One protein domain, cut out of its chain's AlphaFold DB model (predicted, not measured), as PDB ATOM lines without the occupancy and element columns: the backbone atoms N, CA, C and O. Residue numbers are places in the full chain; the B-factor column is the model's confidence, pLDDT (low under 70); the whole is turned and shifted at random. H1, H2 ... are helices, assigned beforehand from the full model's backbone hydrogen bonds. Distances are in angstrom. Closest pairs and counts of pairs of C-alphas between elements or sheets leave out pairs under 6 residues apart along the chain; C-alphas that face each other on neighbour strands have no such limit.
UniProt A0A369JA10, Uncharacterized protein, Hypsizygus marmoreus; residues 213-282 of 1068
ATOM      1  N   ASP A 213      43.830 -44.219   5.488       77.81
ATOM      2  CA  ASP A 213      44.203 -44.657   4.152       77.81
ATOM      3  C   ASP A 213      43.618 -43.689   3.111       77.81
ATOM      4  O   ASP A 213      42.611 -43.028   3.357       77.81
ATOM      5  N   ILE A 214      44.245 -43.611   1.939       81.31
ATOM      6  CA  ILE A 214      43.908 -42.646   0.884       81.31
ATOM      7  C   ILE A 214      42.444 -42.796   0.423       81.31
ATOM      8  O   ILE A 214      41.815 -41.811   0.042       81.31
ATOM      9  N   ASN A 215      41.870 -43.998   0.536       86.62
ATOM     10  CA  ASN A 215      40.482 -44.285   0.165       86.62
ATOM     11  C   ASN A 215      39.459 -43.994   1.281       86.62
ATOM     12  O   ASN A 215      38.260 -44.153   1.062       86.62
ATOM     13  N   HIS A 216      39.909 -43.596   2.474       90.69
ATOM     14  CA  HIS A 216      39.086 -43.440   3.672       90.69
ATOM     15  C   HIS A 216      38.996 -41.967   4.080       90.69
ATOM     16  O   HIS A 216      39.983 -41.350   4.467       90.69
ATOM     17  N   VAL A 217      37.799 -41.379   4.060       93.56
ATOM     18  CA  VAL A 217      37.650 -39.934   4.331       93.56
ATOM     19  C   VAL A 217      37.842 -39.581   5.809       93.56
ATOM     20  O   VAL A 217      38.313 -38.486   6.135       93.56
ATOM     21  N   ARG A 218      37.471 -40.478   6.729       93.25
ATOM     22  CA  ARG A 218      37.568 -40.276   8.186       93.25
ATOM     23  C   ARG A 218      38.016 -41.576   8.877       93.25
ATOM     24  O   ARG A 218      37.733 -42.656   8.357       93.25
ATOM     25  N   PRO A 219      38.666 -41.515  10.058       92.31
ATOM     26  CA  PRO A 219      39.017 -42.713  10.821       92.31
ATOM     27  C   PRO A 219      37.785 -43.583  11.102       92.31
ATOM     28  O   PRO A 219      36.783 -43.082  11.620       92.31
ATOM     29  N   GLY A 220      37.865 -44.870  10.758       90.44
ATOM     30  CA  GLY A 220      36.768 -45.836  10.910       90.44
ATOM     31  C   GLY A 220      35.659 -45.751   9.850       90.44
ATOM     32  O   GLY A 220      34.731 -46.553   9.899       90.44
ATOM     33  N   LEU A 221      35.741 -44.826   8.885       94.06
ATOM     34  CA  LEU A 221      34.731 -44.650   7.840       94.06
ATOM     35  C   LEU A 221      35.274 -45.101   6.474       94.06
ATOM     36  O   LEU A 221      35.967 -44.350   5.788       94.06
ATOM     37  N   ALA A 222      34.945 -46.335   6.089       93.94
ATOM     38  CA  ALA A 222      35.343 -46.966   4.826       93.94
ATOM     39  C   ALA A 222      34.501 -46.483   3.628       93.94
ATOM     40  O   ALA A 222      33.810 -47.265   2.979       93.94
ATOM     41  N   LEU A 223      34.539 -45.173   3.375       95.31
ATOM     42  CA  LEU A 223      33.930 -44.505   2.224       95.31
ATOM     43  C   LEU A 223      34.924 -43.514   1.616       95.31
ATOM     44  O   LEU A 223      35.631 -42.819   2.354       95.31
ATOM     45  N   THR A 224      34.916 -43.414   0.285       95.94
ATOM     46  CA  THR A 224      35.714 -42.440  -0.478       95.94
ATOM     47  C   THR A 224      35.086 -41.042  -0.433       95.94
ATOM     48  O   THR A 224      33.922 -40.887  -0.063       95.94
ATOM     49  N   GLN A 225      35.829 -39.995  -0.823       94.56
ATOM     50  CA  GLN A 225      35.353 -38.602  -0.723       94.56
ATOM     51  C   GLN A 225      34.052 -38.359  -1.500       94.56
ATOM     52  O   GLN A 225      33.119 -37.771  -0.958       94.56
ATOM     53  N   SER A 226      33.942 -38.888  -2.719       94.69
ATOM     54  CA  SER A 226      32.730 -38.778  -3.538       94.69
ATOM     55  C   SER A 226      31.539 -39.537  -2.943       94.69
ATOM     56  O   SER A 226      30.423 -39.020  -2.951       94.69
ATOM     57  N   GLN A 227      31.755 -40.728  -2.377       96.69
ATOM     58  CA  GLN A 227      30.706 -41.489  -1.688       96.69
ATOM     59  C   GLN A 227      30.250 -40.795  -0.398       96.69
ATOM     60  O   GLN A 227      29.058 -40.761  -0.102       96.69
ATOM     61  N   TYR A 228      31.187 -40.227   0.359       97.25
ATOM     62  CA  TYR A 228      30.912 -39.523   1.606       97.25
ATOM     63  C   TYR A 228      30.145 -38.217   1.380       97.25
ATOM     64  O   TYR A 228      29.192 -37.941   2.106       97.25
ATOM     65  N   ASP A 229      30.492 -37.444   0.349       97.25
ATOM     66  CA  ASP A 229      29.726 -36.246  -0.000       97.25
ATOM     67  C   ASP A 229      28.343 -36.611  -0.575       97.25
ATOM     68  O   ASP A 229      27.349 -36.031  -0.147       97.25
ATOM     69  N   THR A 230      28.230 -37.675  -1.387       97.56
ATOM     70  CA  THR A 230      26.917 -38.228  -1.798       97.56
ATOM     71  C   THR A 230      26.065 -38.637  -0.584       97.56
ATOM     72  O   THR A 230      24.850 -38.454  -0.573       97.56
ATOM     73  N   ALA A 231      26.686 -39.169   0.473       97.81
ATOM     74  CA  ALA A 231      25.987 -39.520   1.706       97.81
ATOM     75  C   ALA A 231      25.543 -38.295   2.526       97.81
ATOM     76  O   ALA A 231      24.522 -38.378   3.208       97.81
ATOM     77  N   LYS A 232      26.249 -37.154   2.452       98.00
ATOM     78  CA  LYS A 232      25.779 -35.886   3.044       98.00
ATOM     79  C   LYS A 232      24.502 -35.417   2.367       98.00
ATOM     80  O   LYS A 232      23.560 -35.068   3.072       98.00
ATOM     81  N   ASP A 233      24.465 -35.458   1.037       98.19
ATOM     82  CA  ASP A 233      23.293 -35.063   0.254       98.19
ATOM     83  C   ASP A 233      22.088 -35.956   0.602       98.19
ATOM     84  O   ASP A 233      21.035 -35.447   0.976       98.19
ATOM     85  N   LEU A 234      22.269 -37.283   0.644       97.81
ATOM     86  CA  LEU A 234      21.212 -38.223   1.054       97.81
ATOM     87  C   LEU A 234      20.737 -38.024   2.506       97.81
ATOM     88  O   LEU A 234      19.548 -38.164   2.792       97.81
ATOM     89  N   VAL A 235      21.635 -37.690   3.441       98.00
ATOM     90  CA  VAL A 235      21.251 -37.358   4.826       98.00
ATOM     91  C   VAL A 235      20.480 -36.035   4.883       98.00
ATOM     92  O   VAL A 235      19.512 -35.934   5.637       98.00
ATOM     93  N   LEU A 236      20.859 -35.037   4.080       98.31
ATOM     94  CA  LEU A 236      20.135 -33.770   3.965       98.31
ATOM     95  C   LEU A 236      18.743 -33.955   3.345       98.31
ATOM     96  O   LEU A 236      17.791 -33.386   3.876       98.31
ATOM     97  N   ASP A 237      18.600 -34.784   2.310       98.25
ATOM     98  CA  ASP A 237      17.306 -35.113   1.698       98.25
ATOM     99  C   ASP A 237      16.366 -35.798   2.703       98.25
ATOM    100  O   ASP A 237      15.223 -35.373   2.874       98.25
ATOM    101  N   LEU A 238      16.853 -36.804   3.442       97.81
ATOM    102  CA  LEU A 238      16.064 -37.493   4.471       97.81
ATOM    103  C   LEU A 238      15.613 -36.534   5.586       97.81
ATOM    104  O   LEU A 238      14.442 -36.541   5.975       97.81
ATOM    105  N   LEU A 239      16.509 -35.671   6.076       97.81
ATOM    106  CA  LEU A 239      16.161 -34.631   7.053       97.81
ATOM    107  C   LEU A 239      15.176 -33.602   6.465       97.81
ATOM    108  O   LEU A 239      14.274 -33.147   7.170       97.81
ATOM    109  N   GLY A 240      15.301 -33.275   5.176       97.56
ATOM    110  CA  GLY A 240      14.383 -32.413   4.425       97.56
ATOM    111  C   GLY A 240      12.982 -33.009   4.262       97.56
ATOM    112  O   GLY A 240      11.995 -32.278   4.308       97.56
ATOM    113  N   TRP A 241      12.867 -34.338   4.177       98.19
ATOM    114  CA  TRP A 241      11.591 -35.068   4.227       98.19
ATOM    115  C   TRP A 241      11.016 -35.193   5.651       98.19
ATOM    116  O   TRP A 241       9.987 -35.838   5.851       98.19
ATOM    117  N   GLY A 242      11.653 -34.576   6.652       97.62
ATOM    118  CA  GLY A 242      11.199 -34.578   8.042       97.62
ATOM    119  C   GLY A 242      11.524 -35.859   8.815       97.62
ATOM    120  O   GLY A 242      10.958 -36.072   9.890       97.62
ATOM    121  N   VAL A 243      12.425 -36.708   8.308       98.38
ATOM    122  CA  VAL A 243      12.907 -37.888   9.041       98.38
ATOM    123  C   VAL A 243      13.674 -37.421  10.290       98.38
ATOM    124  O   VAL A 243      14.610 -36.632  10.158       98.38
ATOM    125  N   PRO A 244      13.327 -37.877  11.511       98.12
ATOM    126  CA  PRO A 244      14.060 -37.491  12.714       98.12
ATOM    127  C   PRO A 244      15.523 -37.957  12.665       98.12
ATOM    128  O   PRO A 244      15.779 -39.084  12.234       98.12
ATOM    129  N   PRO A 245      16.490 -37.168  13.166       97.88
ATOM    130  CA  PRO A 245      17.895 -37.569  13.162       97.88
ATOM    131  C   PRO A 245      18.145 -38.818  14.023       97.88
ATOM    132  O   PRO A 245      19.028 -39.606  13.705       97.88
ATOM    133  N   GLU A 246      17.335 -39.053  15.061       97.69
ATOM    134  CA  GLU A 246      17.333 -40.310  15.819       97.69
ATOM    135  C   GLU A 246      16.990 -41.534  14.948       97.69
ATOM    136  O   GLU A 246      17.653 -42.565  15.054       97.69
ATOM    137  N   TYR A 247      16.028 -41.410  14.026       97.94
ATOM    138  CA  TYR A 247      15.588 -42.512  13.162       97.94
ATOM    139  C   TYR A 247      16.663 -42.933  12.148       97.94
ATOM    140  O   TYR A 247      16.710 -44.090  11.747       97.94
ATOM    141  N   LEU A 248      17.580 -42.031  11.775       97.81
ATOM    142  CA  LEU A 248      18.721 -42.366  10.914       97.81
ATOM    143  C   LEU A 248      19.642 -43.413  11.562       97.81
ATOM    144  O   LEU A 248      20.117 -44.322  10.880       97.81
ATOM    145  N   VAL A 249      19.856 -43.319  12.879       97.25
ATOM    146  CA  VAL A 249      20.629 -44.307  13.652       97.25
ATOM    147  C   VAL A 249      19.848 -45.619  13.769       97.25
ATOM    148  O   VAL A 249      20.414 -46.689  13.557       97.25
ATOM    149  N   ASP A 250      18.538 -45.544  14.025       97.31
ATOM    150  CA  ASP A 250      17.666 -46.722  14.143       97.31
ATOM    151  C   ASP A 250      17.515 -47.483  12.801       97.31
ATOM    152  O   ASP A 250      17.343 -48.701  12.792       97.31
ATOM    153  N   CYS A 251      17.661 -46.795  11.661       96.69
ATOM    154  CA  CYS A 251      17.781 -47.391  10.323       96.69
ATOM    155  C   CYS A 251      19.097 -48.156  10.077       96.69
ATOM    156  O   CYS A 251      19.242 -48.773   9.022       96.69
ATOM    157  N   GLY A 252      20.057 -48.118  11.005       96.06
ATOM    158  CA  GLY A 252      21.334 -48.820  10.876       96.06
ATOM    159  C   GLY A 252      22.405 -48.077  10.071       96.06
ATOM    160  O   GLY A 252      23.375 -48.707   9.645       96.06
ATOM    161  N   LEU A 253      22.284 -46.755   9.873       96.81
ATOM    162  CA  LEU A 253      23.431 -45.953   9.428       96.81
ATOM    163  C   LEU A 253      24.540 -46.027  10.485       96.81
ATOM    164  O   LEU A 253      24.277 -45.935  11.686       96.81
ATOM    165  N   THR A 254      25.791 -46.192  10.049       96.81
ATOM    166  CA  THR A 254      26.915 -46.342  10.983       96.81
ATOM    167  C   THR A 254      27.084 -45.083  11.830       96.81
ATOM    168  O   THR A 254      26.984 -43.954  11.339       96.81
ATOM    169  N   ARG A 255      27.355 -45.267  13.127       96.69
ATOM    170  CA  ARG A 255      27.519 -44.153  14.074       96.69
ATOM    171  C   ARG A 255      28.643 -43.202  13.643       96.69
ATOM    172  O   ARG A 255      28.525 -42.000  13.840       96.69
ATOM    173  N   GLU A 256      29.683 -43.727  12.994       96.56
ATOM    174  CA  GLU A 256      30.783 -42.988  12.378       96.56
ATOM    175  C   GLU A 256      30.263 -42.051  11.274       96.56
ATOM    176  O   GLU A 256      30.551 -40.856  11.300       96.56
ATOM    177  N   MET A 257      29.451 -42.567  10.342       96.81
ATOM    178  CA  MET A 257      28.851 -41.785   9.254       96.81
ATOM    179  C   MET A 257      27.987 -40.652   9.811       96.81
ATOM    180  O   MET A 257      28.183 -39.488   9.464       96.81
ATOM    181  N   VAL A 258      27.058 -40.984  10.715       97.38
ATOM    182  CA  VAL A 258      26.135 -40.007  11.309       97.38
ATOM    183  C   VAL A 258      26.903 -38.958  12.119       97.38
ATOM    184  O   VAL A 258      26.628 -37.769  11.981       97.38
ATOM    185  N   PHE A 259      27.912 -39.356  12.900       97.50
ATOM    186  CA  PHE A 259      28.756 -38.433  13.658       97.50
ATOM    187  C   PHE A 259      29.500 -37.440  12.761       97.50
ATOM    188  O   PHE A 259      29.392 -36.230  12.974       97.50
ATOM    189  N   TYR A 260      30.243 -37.924  11.759       97.38
ATOM    190  CA  TYR A 260      31.070 -37.053  10.926       97.38
ATOM    191  C   TYR A 260      30.221 -36.152  10.012       97.38
ATOM    192  O   TYR A 260      30.501 -34.953   9.938       97.38
ATOM    193  N   ILE A 261      29.137 -36.668   9.414       97.44
ATOM    194  CA  ILE A 261      28.217 -35.862   8.593       97.44
ATOM    195  C   ILE A 261      27.554 -34.767   9.432       97.44
ATOM    196  O   ILE A 261      27.589 -33.598   9.046       97.44
ATOM    197  N   PHE A 262      26.993 -35.101  10.601       97.56
ATOM    198  CA  PHE A 262      26.333 -34.099  11.440       97.56
ATOM    199  C   PHE A 262      27.320 -33.059  11.974       97.56
ATOM    200  O   PHE A 262      26.974 -31.880  12.048       97.56
ATOM    201  N   HIS A 263      28.555 -33.454  12.297       96.69
ATOM    202  CA  HIS A 263      29.582 -32.516  12.742       96.69
ATOM    203  C   HIS A 263      30.024 -31.559  11.621       96.69
ATOM    204  O   HIS A 263      30.128 -30.357  11.855       96.69
ATOM    205  N   GLU A 264      30.242 -32.052  10.396       96.31
ATOM    206  CA  GLU A 264      30.623 -31.212   9.249       96.31
ATOM    207  C   GLU A 264      29.494 -30.274   8.803       96.31
ATOM    208  O   GLU A 264      29.734 -29.093   8.550       96.31
ATOM    209  N   LEU A 265      28.252 -30.763   8.775       96.75
ATOM    210  CA  LEU A 265      27.069 -29.964   8.437       96.75
ATOM    211  C   LEU A 265      26.577 -29.081   9.603       96.75
ATOM    212  O   LEU A 265      25.625 -28.323   9.437       96.75
ATOM    213  N   ASN A 266      27.235 -29.135  10.769       96.69
ATOM    214  CA  ASN A 266      26.871 -28.411  11.999       96.69
ATOM    215  C   ASN A 266      25.426 -28.693  12.479       96.69
ATOM    216  O   ASN A 266      24.774 -27.849  13.099       96.69
ATOM    217  N   LEU A 267      24.929 -29.900  12.202       97.12
ATOM    218  CA  LEU A 267      23.606 -30.378  12.590       97.12
ATOM    219  C   LEU A 267      23.598 -30.867  14.046       97.12
ATOM    220  O   LEU A 267      24.611 -31.296  14.603       97.12
ATOM    221  N   ARG A 268      22.420 -30.846  14.681       97.50
ATOM    222  CA  ARG A 268      22.248 -31.388  16.035       97.50
ATOM    223  C   ARG A 268      22.357 -32.916  15.999       97.50
ATOM    224  O   ARG A 268      21.446 -33.573  15.508       97.50
ATOM    225  N   LEU A 269      23.441 -33.448  16.564       98.06
ATOM    226  CA  LEU A 269      23.676 -34.888  16.724       98.06
ATOM    227  C   LEU A 269      22.467 -35.605  17.377       98.06
ATOM    228  O   LEU A 269      21.878 -35.044  18.313       98.06
ATOM    229  N   PRO A 270      22.115 -36.827  16.926       97.88
ATOM    230  CA  PRO A 270      21.014 -37.604  17.494       97.88
ATOM    231  C   PRO A 270      21.242 -37.970  18.964       97.88
ATOM    232  O   PRO A 270      22.369 -38.217  19.390       97.88
ATOM    233  N   GLN A 271      20.166 -38.061  19.748       97.56
ATOM    234  CA  GLN A 271      20.252 -38.354  21.189       97.56
ATOM    235  C   GLN A 271      20.520 -39.836  21.514       97.56
ATOM    236  O   GLN A 271      20.950 -40.144  22.623       97.56
ATOM    237  N   ASN A 272      20.271 -40.737  20.562       96.88
ATOM    238  CA  ASN A 272      20.576 -42.172  20.615       96.88
ATOM    239  C   ASN A 272      21.977 -42.522  20.064       96.88
ATOM    240  O   ASN A 272      22.383 -43.680  20.139       96.88
ATOM    241  N   LEU A 273      22.728 -41.551  19.529       97.00
ATOM    242  CA  LEU A 273      24.064 -41.779  18.977       97.00
ATOM    243  C   LEU A 273      25.118 -41.890  20.093       97.00
ATOM    244  O   LEU A 273      25.445 -40.897  20.746       97.00
ATOM    245  N   ASP A 274      25.714 -43.072  20.270       96.50
ATOM    246  CA  ASP A 274      26.874 -43.221  21.151       96.50
ATOM    247  C   ASP A 274      28.151 -42.671  20.493       96.50
ATOM    248  O   ASP A 274      28.681 -43.231  19.531       96.50
ATOM    249  N   VAL A 275      28.655 -41.567  21.048       96.19
ATOM    250  CA  VAL A 275      29.904 -40.905  20.634       96.19
ATOM    251  C   VAL A 275      31.142 -41.587  21.255       96.19
ATOM    252  O   VAL A 275      32.279 -41.256  20.921       96.19
ATOM    253  N   THR A 276      30.963 -42.559  22.156       96.56
ATOM    254  CA  THR A 276      32.068 -43.222  22.863       96.56
ATOM    255  C   THR A 276      32.967 -44.000  21.895       96.56
ATOM    256  O   THR A 276      32.540 -44.915  21.189       96.56
ATOM    257  N   GLY A 277      34.249 -43.632  21.862       93.50
ATOM    258  CA  GLY A 277      35.240 -44.218  20.952       93.50
ATOM    259  C   GLY A 277      35.235 -43.644  19.528       93.50
ATOM    260  O   GLY A 277      35.999 -44.126  18.699       93.50
ATOM    261  N   LEU A 278      34.427 -42.621  19.224       94.50
ATOM    262  CA  LEU A 278      34.535 -41.893  17.956       94.50
ATOM    263  C   LEU A 278      35.653 -40.847  18.037       94.50
ATOM    264  O   LEU A 278      35.691 -40.030  18.959       94.50
ATOM    265  N   ALA A 279      36.572 -40.867  17.069       92.12
ATOM    266  CA  ALA A 279      37.696 -39.937  17.019       92.12
ATOM    267  C   ALA A 279      37.186 -38.501  16.758       92.12
ATOM    268  O   ALA A 279      36.588 -38.259  15.706       92.12
ATOM    269  N   PRO A 280      37.395 -37.523  17.664       88.50
ATOM    270  CA  PRO A 280      36.802 -36.196  17.513       88.50
ATOM    271  C   PRO A 280      37.303 -35.472  16.259       88.50
ATOM    272  O   PRO A 280      38.481 -35.110  16.167       88.50
ATOM    273  N   TYR A 281      36.405 -35.218  15.302       81.81
ATOM    274  CA  TYR A 281      36.770 -34.515  14.077       81.81
ATOM    275  C   TYR A 281      37.081 -33.048  14.368       81.81
ATOM    276  O   TYR A 281      36.202 -32.217  14.564       81.81
ATOM    277  N   THR A 282      38.368 -32.725  14.379       80.38
ATOM    278  CA  THR A 282      38.849 -31.347  14.394       80.38
ATOM    279  C   THR A 282      39.332 -31.023  12.979       80.38
ATOM    280  O   THR A 282      40.400 -31.498  12.591       80.38
TER     281      THR A 282
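AT A GLANCE: This is residues 213 to 282 of the 1068 residues of an uncharacterized protein of Hypsizygus marmoreus (UniProt A0A369JA10). One long helix, H1, lies along one side, and H3 crosses it near its middle, while the short helix H2 sits near the last end of H1 and runs almost antiparallel to H3. The unnamed stretch 265 to 282 passes over the side of H2 and H3 away from H1, and the unnamed stretch 213 to 224 folds back by the first end of H1. The printed part has 70 residues with three named helices, in the order H1, H2, H3, and no named strand; the class is all helix, with 32 of the 70 residues in named elements. It is compact, with a radius of gyration of the C-alphas of 11.6 A and spans of 34 by 26 by 21 A.

IN THESE COORDINATES: Pass residues 213 to 224 and find C-alpha 225 at (35.353, -38.602, -0.723); from there H1, residues 225 to 240, runs 22.5 A. H2 is residues 245 to 250, beginning at C-alpha 245 at (17.895, -37.569, 13.162). H3, residues 255 to 264, runs 14.2 A to C-alpha 264 at (30.623, -31.212, 9.249).

HOW THE PARTS SIT: Look first at H1 and H3, close but not clearly touching and about perpendicular at 83 degrees; their closest C-alphas, of Lys 232 and Ile 261, are 6.1 A apart. H1 and H2 are also close but not clearly touching, with the closest C-alphas, of Leu 239 and Pro 245, 7.0 A apart; they run opposite ways at a steep tilt of 68 degrees, only just short of about perpendicular. H2 and H3 only just touch, with 3 pairs of C-alphas within 8 A, and touch only at the corner by their link; the closest C-alphas are those of Val 249 and Arg 255, 6.9 A apart. Their tilt is shallow, 17 degrees, opposite ways. In H1 and H3 every O i to N i+4 pair is within hydrogen-bond range; in H2 it is 1 of 2.

THE WHOLE: The two C-alphas farthest apart, those of Asp 213 and Gly 242, are 34.7 A from each other. The printed part has no cut, and the links H1 to H2 and H2 to H3 are tight. The mean pLDDT of the printed part is 95.3, and no printed residue is under 70.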